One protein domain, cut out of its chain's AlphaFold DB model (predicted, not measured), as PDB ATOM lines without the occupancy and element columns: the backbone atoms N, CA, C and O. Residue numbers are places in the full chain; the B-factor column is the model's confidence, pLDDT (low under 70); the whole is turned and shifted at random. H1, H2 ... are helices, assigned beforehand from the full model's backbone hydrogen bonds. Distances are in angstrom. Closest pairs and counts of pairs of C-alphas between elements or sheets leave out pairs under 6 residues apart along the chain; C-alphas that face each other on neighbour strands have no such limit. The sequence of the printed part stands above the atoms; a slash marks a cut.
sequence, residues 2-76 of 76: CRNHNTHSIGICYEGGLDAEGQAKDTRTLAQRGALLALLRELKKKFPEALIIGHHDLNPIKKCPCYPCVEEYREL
ATOM      1  N   CYS A   2      79.562  34.366 118.983       96.50
ATOM      2  CA  CYS A   2      80.228  34.518 120.282       96.50
ATOM      3  C   CYS A   2      81.692  34.956 120.081       96.50
ATOM      4  O   CYS A   2      82.440  34.330 119.328       96.50
ATOM      5  N   ARG A   3      82.102  36.079 120.690       95.38
ATOM      6  CA  ARG A   3      83.459  36.632 120.512       95.38
ATOM      7  C   ARG A   3      84.500  35.610 120.982       95.38
ATOM      8  O   ARG A   3      84.314  35.026 122.033       95.38
ATOM      9  N   ASN A   4      85.576  35.430 120.215       96.19
ATOM     10  CA  ASN A   4      86.654  34.452 120.446       96.19
ATOM     11  C   ASN A   4      86.271  32.967 120.310       96.19
ATOM     12  O   ASN A   4      87.164  32.136 120.372       96.19
ATOM     13  N   HIS A   5      85.002  32.634 120.048       96.69
ATOM     14  CA  HIS A   5      84.579  31.244 119.828       96.69
ATOM     15  C   HIS A   5      84.106  30.964 118.389       96.69
ATOM     16  O   HIS A   5      83.903  29.818 118.013       96.69
ATOM     17  N   ASN A   6      83.998  31.993 117.538       95.75
ATOM     18  CA  ASN A   6      83.398  31.882 116.200       95.75
ATOM     19  C   ASN A   6      84.061  30.866 115.243       95.75
ATOM     20  O   ASN A   6      83.402  30.452 114.297       95.75
ATOM     21  N   THR A   7      85.335  30.507 115.426       97.56
ATOM     22  CA  THR A   7      86.080  29.621 114.506       97.56
ATOM     23  C   THR A   7      85.856  28.132 114.768       97.56
ATOM     24  O   THR A   7      86.173  27.319 113.905       97.56
ATOM     25  N   HIS A   8      85.324  27.767 115.936       96.50
ATOM     26  CA  HIS A   8      85.221  26.374 116.386       96.50
ATOM     27  C   HIS A   8      83.880  26.068 117.078       96.50
ATOM     28  O   HIS A   8      83.785  25.131 117.866       96.50
ATOM     29  N   SER A   9      82.844  26.882 116.857       98.12
ATOM     30  CA  SER A   9      81.513  26.655 117.430       98.12
ATOM     31  C   SER A   9      80.393  26.927 116.431       98.12
ATOM     32  O   SER A   9      80.534  27.716 115.495       98.12
ATOM     33  N   ILE A  10      79.250  26.281 116.662       98.38
ATOM     34  CA  ILE A  10      78.008  26.507 115.923       98.38
ATOM     35  C   ILE A  10      77.111  27.398 116.783       98.38
ATOM     36  O   ILE A  10      76.783  27.051 117.914       98.38
ATOM     37  N   GLY A  11      76.717  28.553 116.248       98.12
ATOM     38  CA  GLY A  11      75.773  29.449 116.910       98.12
ATOM     39  C   GLY A  11      74.339  29.123 116.516       98.12
ATOM     40  O   GLY A  11      74.015  29.186 115.333       98.12
ATOM     41  N   ILE A  12      73.485  28.828 117.495       98.31
ATOM     42  CA  ILE A  12      72.046  28.621 117.295       98.31
ATOM     43  C   ILE A  12      71.299  29.738 118.022       98.31
ATOM     44  O   ILE A  12      71.565  30.006 119.193       98.31
ATOM     45  N   CYS A  13      70.379  30.398 117.323       98.19
ATOM     46  CA  CYS A  13      69.532  31.447 117.877       98.19
ATOM     47  C   CYS A  13      68.077  30.982 117.867       98.19
ATOM     48  O   CYS A  13      67.644  30.333 116.915       98.19
ATOM     49  N   TYR A  14      67.328  31.325 118.911       98.06
ATOM     50  CA  TYR A  14      65.872  31.302 118.874       98.06
ATOM     51  C   TYR A  14      65.378  32.749 118.852       98.06
ATOM     52  O   TYR A  14      66.015  33.633 119.422       98.06
ATOM     53  N   GLU A  15      64.240  32.982 118.211       98.25
ATOM     54  CA  GLU A  15      63.611  34.302 118.193       98.25
ATOM     55  C   GLU A  15      62.905  34.585 119.521       98.25
ATOM     56  O   GLU A  15      62.083  33.775 119.965       98.25
ATOM     57  N   GLY A  16      63.215  35.732 120.130       97.56
ATOM     58  CA  GLY A  16      62.726  36.149 121.443       97.56
ATOM     59  C   GLY A  16      63.863  36.424 122.431       97.56
ATOM     60  O   GLY A  16      64.957  36.824 122.041       97.56
ATOM     61  N   GLY A  17      63.599  36.215 123.720       97.44
ATOM     62  CA  GLY A  17      64.588  36.365 124.789       97.44
ATOM     63  C   GLY A  17      64.390  37.595 125.674       97.44
ATOM     64  O   GLY A  17      65.180  37.789 126.599       97.44
ATOM     65  N   LEU A  18      63.361  38.407 125.407       98.00
ATOM     66  CA  LEU A  18      62.994  39.586 126.190       98.00
ATOM     67  C   LEU A  18      61.499  39.561 126.541       98.00
ATOM     68  O   LEU A  18      60.688  39.105 125.736       98.00
ATOM     69  N   ASP A  19      61.134  40.056 127.722       97.75
ATOM     70  CA  ASP A  19      59.743  40.358 128.074       97.75
ATOM     71  C   ASP A  19      59.279  41.726 127.538       97.75
ATOM     72  O   ASP A  19      59.992  42.392 126.782       97.75
ATOM     73  N   ALA A  20      58.050  42.128 127.883       97.38
ATOM     74  CA  ALA A  20      57.448  43.375 127.412       97.38
ATOM     75  C   ALA A  20      58.201  44.621 127.919       97.38
ATOM     76  O   ALA A  20      58.179  45.666 127.271       97.38
ATOM     77  N   GLU A  21      58.907  44.491 129.040       97.62
ATOM     78  CA  GLU A  21      59.737  45.515 129.667       97.62
ATOM     79  C   GLU A  21      61.189  45.495 129.148       97.62
ATOM     80  O   GLU A  21      62.050  46.236 129.636       97.62
ATOM     81  N   GLY A  22      61.486  44.647 128.157       96.75
ATOM     82  CA  GLY A  22      62.813  44.513 127.561       96.75
ATOM     83  C   GLY A  22      63.831  43.812 128.463       96.75
ATOM     84  O   GLY A  22      65.034  43.934 128.226       96.75
ATOM     85  N   GLN A  23      63.386  43.101 129.501       97.62
ATOM     86  CA  GLN A  23      64.249  42.328 130.390       97.62
ATOM     87  C   GLN A  23      64.455  40.913 129.860       97.62
ATOM     88  O   GLN A  23      63.575  40.321 129.241       97.62
ATOM     89  N   ALA A  24      65.636  40.351 130.115       97.69
ATOM     90  CA  ALA A  24      65.982  39.006 129.671       97.69
ATOM     91  C   ALA A  24      65.032  37.950 130.258       97.69
ATOM     92  O   ALA A  24      64.952  37.790 131.476       97.69
ATOM     93  N   LYS A  25      64.371  37.188 129.385       98.00
ATOM     94  CA  LYS A  25      63.425  36.135 129.762       98.00
ATOM     95  C   LYS A  25      63.422  35.026 128.721       98.00
ATOM     96  O   LYS A  25      63.463  35.310 127.529       98.00
ATOM     97  N   ASP A  26      63.345  33.769 129.147       98.19
ATOM     98  CA  ASP A  26      63.076  32.671 128.217       98.19
ATOM     99  C   ASP A  26      61.656  32.807 127.662       98.19
ATOM    100  O   ASP A  26      60.669  32.619 128.375       98.19
ATOM    101  N   THR A  27      61.557  33.167 126.386       98.25
ATOM    102  CA  THR A  27      60.281  33.308 125.676       98.25
ATOM    103  C   THR A  27      60.125  32.272 124.570       98.25
ATOM    104  O   THR A  27      59.319  32.471 123.660       98.25
ATOM    105  N   ARG A  28      60.904  31.182 124.599       98.19
ATOM    106  CA  ARG A  28      60.795  30.132 123.583       98.19
ATOM    107  C   ARG A  28      59.394  29.532 123.593       98.19
ATOM    108  O   ARG A  28      58.887  29.081 124.619       98.19
ATOM    109  N   THR A  29      58.794  29.448 122.413       98.56
ATOM    110  CA  THR A  29      57.565  28.676 122.208       98.56
ATOM    111  C   THR A  29      57.842  27.175 122.338       98.56
ATOM    112  O   THR A  29      58.966  26.713 122.125       98.56
ATOM    113  N   LEU A  30      56.810  26.374 122.620       98.44
ATOM    114  CA  LEU A  30      56.943  24.910 122.647       98.44
ATOM    115  C   LEU A  30      57.479  24.351 121.319       98.44
ATOM    116  O   LEU A  30      58.320  23.454 121.327       98.44
ATOM    117  N   ALA A  31      57.051  24.923 120.190       98.69
ATOM    118  CA  ALA A  31      57.542  24.546 118.869       98.69
ATOM    119  C   ALA A  31      59.044  24.838 118.707       98.69
ATOM    120  O   ALA A  31      59.786  23.971 118.249       98.69
ATOM    121  N   GLN A  32      59.514  26.013 119.147       98.75
ATOM    122  CA  GLN A  32      60.943  26.347 119.133       98.75
ATOM    123  C   GLN A  32      61.757  25.415 120.036       98.75
ATOM    124  O   GLN A  32      62.826  24.973 119.626       98.75
ATOM    125  N   ARG A  33      61.259  25.068 121.232       98.50
ATOM    126  CA  ARG A  33      61.942  24.117 122.132       98.50
ATOM    127  C   ARG A  33      62.060  22.729 121.500       98.50
ATOM    128  O   ARG A  33      63.134  22.135 121.535       98.50
ATOM    129  N   GLY A  34      60.988  22.241 120.873       98.56
ATOM    130  CA  GLY A  34      60.993  20.965 120.152       98.56
ATOM    131  C   GLY A  34      61.962  20.956 118.966       98.56
ATOM    132  O   GLY A  34      62.768  20.035 118.837       98.56
ATOM    133  N   ALA A  35      61.933  22.002 118.135       98.69
ATOM    134  CA  ALA A  35      62.845  22.153 117.001       98.69
ATOM    135  C   ALA A  35      64.314  22.257 117.445       98.69
ATOM    136  O   ALA A  35      65.185  21.621 116.853       98.69
ATOM    137  N   LEU A  36      64.584  23.007 118.518       98.50
ATOM    138  CA  LEU A  36      65.923  23.151 119.080       98.50
ATOM    139  C   LEU A  36      66.452  21.811 119.604       98.50
ATOM    140  O   LEU A  36      67.565  21.429 119.259       98.50
ATOM    141  N   LEU A  37      65.645  21.053 120.351       98.56
ATOM    142  CA  LEU A  37      66.023  19.723 120.836       98.56
ATOM    143  C   LEU A  37      66.343  18.753 119.685       98.56
ATOM    144  O   LEU A  37      67.320  18.007 119.758       98.56
ATOM    145  N   ALA A  38      65.538  18.760 118.620       98.62
ATOM    146  CA  ALA A  38      65.790  17.934 117.442       98.62
ATOM    147  C   ALA A  38      67.120  18.311 116.767       98.62
ATOM    148  O   ALA A  38      67.942  17.436 116.498       98.62
ATOM    149  N   LEU A  39      67.366  19.610 116.569       98.75
ATOM    150  CA  LEU A  39      68.611  20.107 115.986       98.75
ATOM    151  C   LEU A  39      69.834  19.747 116.842       98.75
ATOM    152  O   LEU A  39      70.837  19.282 116.307       98.75
ATOM    153  N   LEU A  40      69.750  19.919 118.164       98.56
ATOM    154  CA  LEU A  40      70.838  19.577 119.083       98.56
ATOM    155  C   LEU A  40      71.192  18.087 119.014       98.56
ATOM    156  O   LEU A  40      72.371  17.748 118.944       98.56
ATOM    157  N   ARG A  41      70.194  17.195 118.949       98.50
ATOM    158  CA  ARG A  41      70.424  15.749 118.785       98.50
ATOM    159  C   ARG A  41      71.139  15.418 117.479       98.50
ATOM    160  O   ARG A  41      72.075  14.624 117.485       98.50
ATOM    161  N   GLU A  42      70.729  16.025 116.370       98.69
ATOM    162  CA  GLU A  42      71.395  15.818 115.080       98.69
ATOM    163  C   GLU A  42      72.839  16.338 115.089       98.69
ATOM    164  O   GLU A  42      73.754  15.666 114.608       98.69
ATOM    165  N   LEU A  43      73.081  17.494 115.712       98.56
ATOM    166  CA  LEU A  43      74.429  18.035 115.854       98.56
ATOM    167  C   LEU A  43      75.309  17.181 116.770       98.56
ATOM    168  O   LEU A  43      76.463  16.958 116.420       98.56
ATOM    169  N   LYS A  44      74.786  16.642 117.877       98.12
ATOM    170  CA  LYS A  44      75.537  15.731 118.756       98.12
ATOM    171  C   LYS A  44      75.891  14.416 118.075       98.12
ATOM    172  O   LYS A  44      76.997  13.931 118.262       98.12
ATOM    173  N   LYS A  45      75.026  13.873 117.212       98.19
ATOM    174  CA  LYS A  45      75.395  12.713 116.377       98.19
ATOM    175  C   LYS A  45      76.581  13.028 115.461       98.19
ATOM    176  O   LYS A  45      77.458  12.189 115.286       98.19
ATOM    177  N   LYS A  46      76.606  14.228 114.870       98.38
ATOM    178  CA  LYS A  46      77.672  14.658 113.951       98.38
ATOM    179  C   LYS A  46      78.959  15.070 114.671       98.38
ATOM    180  O   LYS A  46      80.044  14.872 114.134       98.38
ATOM    181  N   PHE A  47      78.836  15.637 115.868       98.12
ATOM    182  CA  PHE A  47      79.931  16.130 116.699       98.12
ATOM    183  C   PHE A  47      79.775  15.594 118.134       98.12
ATOM    184  O   PHE A  47      79.340  16.334 119.020       98.12
ATOM    185  N   PRO A  48      80.110  14.315 118.384       97.38
ATOM    186  CA  PRO A  48      79.831  13.657 119.666       97.38
ATOM    187  C   PRO A  48      80.451  14.359 120.876       97.38
ATOM    188  O   PRO A  48      79.831  14.440 121.934       97.38
ATOM    189  N   GLU A  49      81.637  14.938 120.699       96.81
ATOM    190  CA  GLU A  49      82.386  15.631 121.752       96.81
ATOM    191  C   GLU A  49      81.995  17.108 121.912       96.81
ATOM    192  O   GLU A  49      82.504  17.793 122.797       96.81
ATOM    193  N   ALA A  50      81.090  17.630 121.074       97.50
ATOM    194  CA  ALA A  50      80.664  19.018 121.179       97.50
ATOM    195  C   ALA A  50      79.925  19.270 122.500       97.50
ATOM    196  O   ALA A  50      79.030  18.513 122.899       97.50
ATOM    197  N   LEU A  51      80.284  20.378 123.146       97.56
ATOM    198  CA  LEU A  51      79.608  20.889 124.332       97.56
ATOM    199  C   LEU A  51      78.358  21.675 123.921       97.56
ATOM    200  O   LEU A  51      78.407  22.485 122.992       97.56
ATOM    201  N   ILE A  52      77.254  21.473 124.642       98.25
ATOM    202  CA  ILE A  52      76.047  22.299 124.530       98.25
ATOM    203  C   ILE A  52      76.071  23.304 125.679       98.25
ATOM    204  O   ILE A  52      75.917  22.935 126.840       98.25
ATOM    205  N   ILE A  53      76.305  24.573 125.350       97.88
ATOM    206  CA  ILE A  53      76.466  25.663 126.319       97.88
ATOM    207  C   ILE A  53      75.730  26.917 125.843       97.88
ATOM    208  O   ILE A  53      75.484  27.106 124.649       97.88
ATOM    209  N   GLY A  54      75.359  27.779 126.780       97.69
ATOM    210  CA  GLY A  54      74.800  29.095 126.515       97.69
ATOM    211  C   GLY A  54      75.885  30.147 126.273       97.69
ATOM    212  O   GLY A  54      77.038  30.007 126.673       97.69
ATOM    213  N   HIS A  55      75.513  31.266 125.646       98.00
ATOM    214  CA  HIS A  55      76.434  32.397 125.474       98.00
ATOM    215  C   HIS A  55      76.842  33.009 126.830       98.00
ATOM    216  O   HIS A  55      77.977  33.455 126.976       98.00
ATOM    217  N   HIS A  56      75.951  32.991 127.827       97.19
ATOM    218  CA  HIS A  56      76.228  33.406 129.203       97.19
ATOM    219  C   HIS A  56      77.366  32.596 129.836       97.19
ATOM    220  O   HIS A  56      78.226  33.174 130.492       97.19
ATOM    221  N   ASP A  57      77.428  31.290 129.572       96.56
ATOM    222  CA  ASP A  57      78.443  30.401 130.153       96.56
ATOM    223  C   ASP A  57      79.856  30.726 129.638       96.56
ATOM    224  O   ASP A  57      80.847  30.527 130.336       96.56
ATOM    225  N   LEU A  58      79.953  31.290 128.429       96.25
ATOM    226  CA  LEU A  58      81.201  31.794 127.843       96.25
ATOM    227  C   LEU A  58      81.479  33.264 128.191       96.25
ATOM    228  O   LEU A  58      82.617  33.727 128.121       96.25
ATOM    229  N   ASN A  59      80.436  34.028 128.514       96.19
ATOM    230  CA  ASN A  59      80.523  35.439 128.863       96.19
ATOM    231  C   ASN A  59      79.411  35.815 129.859       96.19
ATOM    232  O   ASN A  59      78.322  36.214 129.425       96.19
ATOM    233  N   PRO A  60      79.699  35.796 131.174       93.88
ATOM    234  CA  PRO A  60      78.697  36.030 132.218       93.88
ATOM    235  C   PRO A  60      78.018  37.407 132.164       93.88
ATOM    236  O   PRO A  60      76.952  37.610 132.745       93.88
ATOM    237  N   ILE A  61      78.598  38.373 131.441       95.81
ATOM    238  CA  ILE A  61      77.990  39.696 131.228       95.81
ATOM    239  C   ILE A  61      76.746  39.585 130.330       95.81
ATOM    240  O   ILE A  61      75.811  40.380 130.441       95.81
ATOM    241  N   LYS A  62      76.705  38.613 129.414       94.50
ATOM    242  CA  LYS A  62      75.577  38.414 128.498       94.50
ATOM    243  C   LYS A  62      74.468  37.642 129.192       94.50
ATOM    244  O   LYS A  62      74.726  36.622 129.803       94.50
ATOM    245  N   LYS A  63      73.215  38.078 129.042       97.00
ATOM    246  CA  LYS A  63      72.046  37.322 129.527       97.00
ATOM    247  C   LYS A  63      71.580  36.226 128.565       97.00
ATOM    248  O   LYS A  63      70.921  35.292 128.993       97.00
ATOM    249  N   CYS A  64      71.941  36.324 127.284       96.94
ATOM    250  CA  CYS A  64      71.681  35.298 126.271       96.94
ATOM    251  C   CYS A  64      72.241  33.931 126.725       96.94
ATOM    252  O   CYS A  64      73.404  33.886 127.120       96.94
ATOM    253  N   PRO A  65      71.482  32.823 126.648       97.56
ATOM    254  CA  PRO A  65      70.223  32.661 125.920       97.56
ATOM    255  C   PRO A  65      68.960  32.870 126.774       97.56
ATOM    256  O   PRO A  65      67.874  32.504 126.342       97.56
ATOM    257  N   CYS A  66      69.076  33.480 127.954       97.44
ATOM    258  CA  CYS A  66      67.975  33.784 128.875       97.44
ATOM    259  C   CYS A  66      67.334  32.550 129.547       97.44
ATOM    260  O   CYS A  66      66.271  32.674 130.147       97.44
ATOM    261  N   TYR A  67      67.995  31.389 129.487       97.38
ATOM    262  CA  TYR A  67      67.652  30.155 130.207       97.38
ATOM    263  C   TYR A  67      68.930  29.348 130.525       97.38
ATOM    264  O   TYR A  67      69.956  29.567 129.869       97.38
ATOM    265  N   PRO A  68      68.898  28.431 131.512       96.62
ATOM    266  CA  PRO A  68      70.052  27.610 131.885       96.62
ATOM    267  C   PRO A  68      70.273  26.471 130.871       96.62
ATOM    268  O   PRO A  68      69.668  25.404 130.958       96.62
ATOM    269  N   CYS A  69      71.104  26.732 129.855       96.31
ATOM    270  CA  CYS A  69      71.324  25.834 128.713       96.31
ATOM    271  C   CYS A  69      71.985  24.507 129.117       96.31
ATOM    272  O   CYS A  69      71.538  23.441 128.692       96.31
ATOM    273  N   VAL A  70      73.020  24.572 129.962       97.31
ATOM    274  CA  VAL A  70      73.784  23.397 130.409       97.31
ATOM    275  C   VAL A  70      72.906  22.455 131.232       97.31
ATOM    276  O   VAL A  70      72.954  21.241 131.052       97.31
ATOM    277  N   GLU A  71      72.073  22.998 132.115       97.88
ATOM    278  CA  GLU A  71      71.130  22.225 132.918       97.88
ATOM    279  C   GLU A  71      70.017  21.615 132.063       97.88
ATOM    280  O   GLU A  71      69.699  20.442 132.245       97.88
ATOM    281  N   GLU A  72      69.431  22.380 131.133       97.94
ATOM    282  CA  GLU A  72      68.324  21.901 130.290       97.94
ATOM    283  C   GLU A  72      68.743  20.731 129.387       97.94
ATOM    284  O   GLU A  72      67.943  19.829 129.139       97.94
ATOM    285  N   TYR A  73      69.993  20.722 128.916       97.50
ATOM    286  CA  TYR A  73      70.496  19.742 127.949       97.50
ATOM    287  C   TYR A  73      71.552  18.786 128.503       97.50
ATOM    288  O   TYR A  73      72.254  18.148 127.725       97.50
ATOM    289  N   ARG A  74      71.652  18.642 129.828       96.25
ATOM    290  CA  ARG A  74      72.657  17.792 130.490       96.25
ATOM    291  C   ARG A  74      72.685  16.342 129.985       96.25
ATOM    292  O   ARG A  74      73.736  15.713 130.009       96.25
ATOM    293  N   GLU A  75      71.540  15.827 129.546       94.12
ATOM    294  CA  GLU A  75      71.357  14.436 129.109       94.12
ATOM    295  C   GLU A  75      71.600  14.217 127.594       94.12
ATOM    296  O   GLU A  75      71.262  13.153 127.071       94.12
ATOM    297  N   LEU A  76      72.115  15.221 126.864       93.50
ATOM    298  CA  LEU A  76      72.450  15.146 125.428       93.50
ATOM    299  C   LEU A  76      73.959  15.041 125.178       93.50
ATOM    300  O   LEU A  76      74.333  14.262 124.271       93.50
TER     301      LEU A  76
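AT A GLANCE: This is residues 2 to 76 of the 76 residues of the protein "N-acetylmuramoyl-L-alanine amidase" of Bacteroides thetaiotaomicron (UniProt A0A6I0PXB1). This domain has little regular structure: one long helix, H1, runs along one side of a body built mostly of loops, in which H2 and H3 are single short turns. A long stretch without a named element, residues 2 to 29, comes before H1. The printed part has 75 residues, 25 of them in the three helices, and no named strand; the class is all helix. It is compact, with a radius of gyration of the C-alphas of 12.7 A and spans of 39 by 30 by 19 A.

HOW THE PARTS SIT: H1, residues 30 to 46, is apart from H2, residues 55 to 58, and from H3, residues 69 to 72. H2 and H3 are only just apart, at 8.4 A between their closest C-alphas. In H1 every O i to N i+4 pair is within hydrogen-bond range; H2 and H3 are too short for such a pair.

IN THESE COORDINATES: H1 is 24.7 A long, from C-alpha 30 at (56.943, 24.910, 122.647). H2 measures 5.4 A. H3 measures 5.2 A and ends with C-alpha 72 at (68.324, 21.901, 130.290).

THE WHOLE: The C-alphas farthest apart, those of Glu 21 and Lys 46, are 39.0 A apart. The printed part has no cut, both links between helices are short, and no printed residue is under 70 in pLDDT.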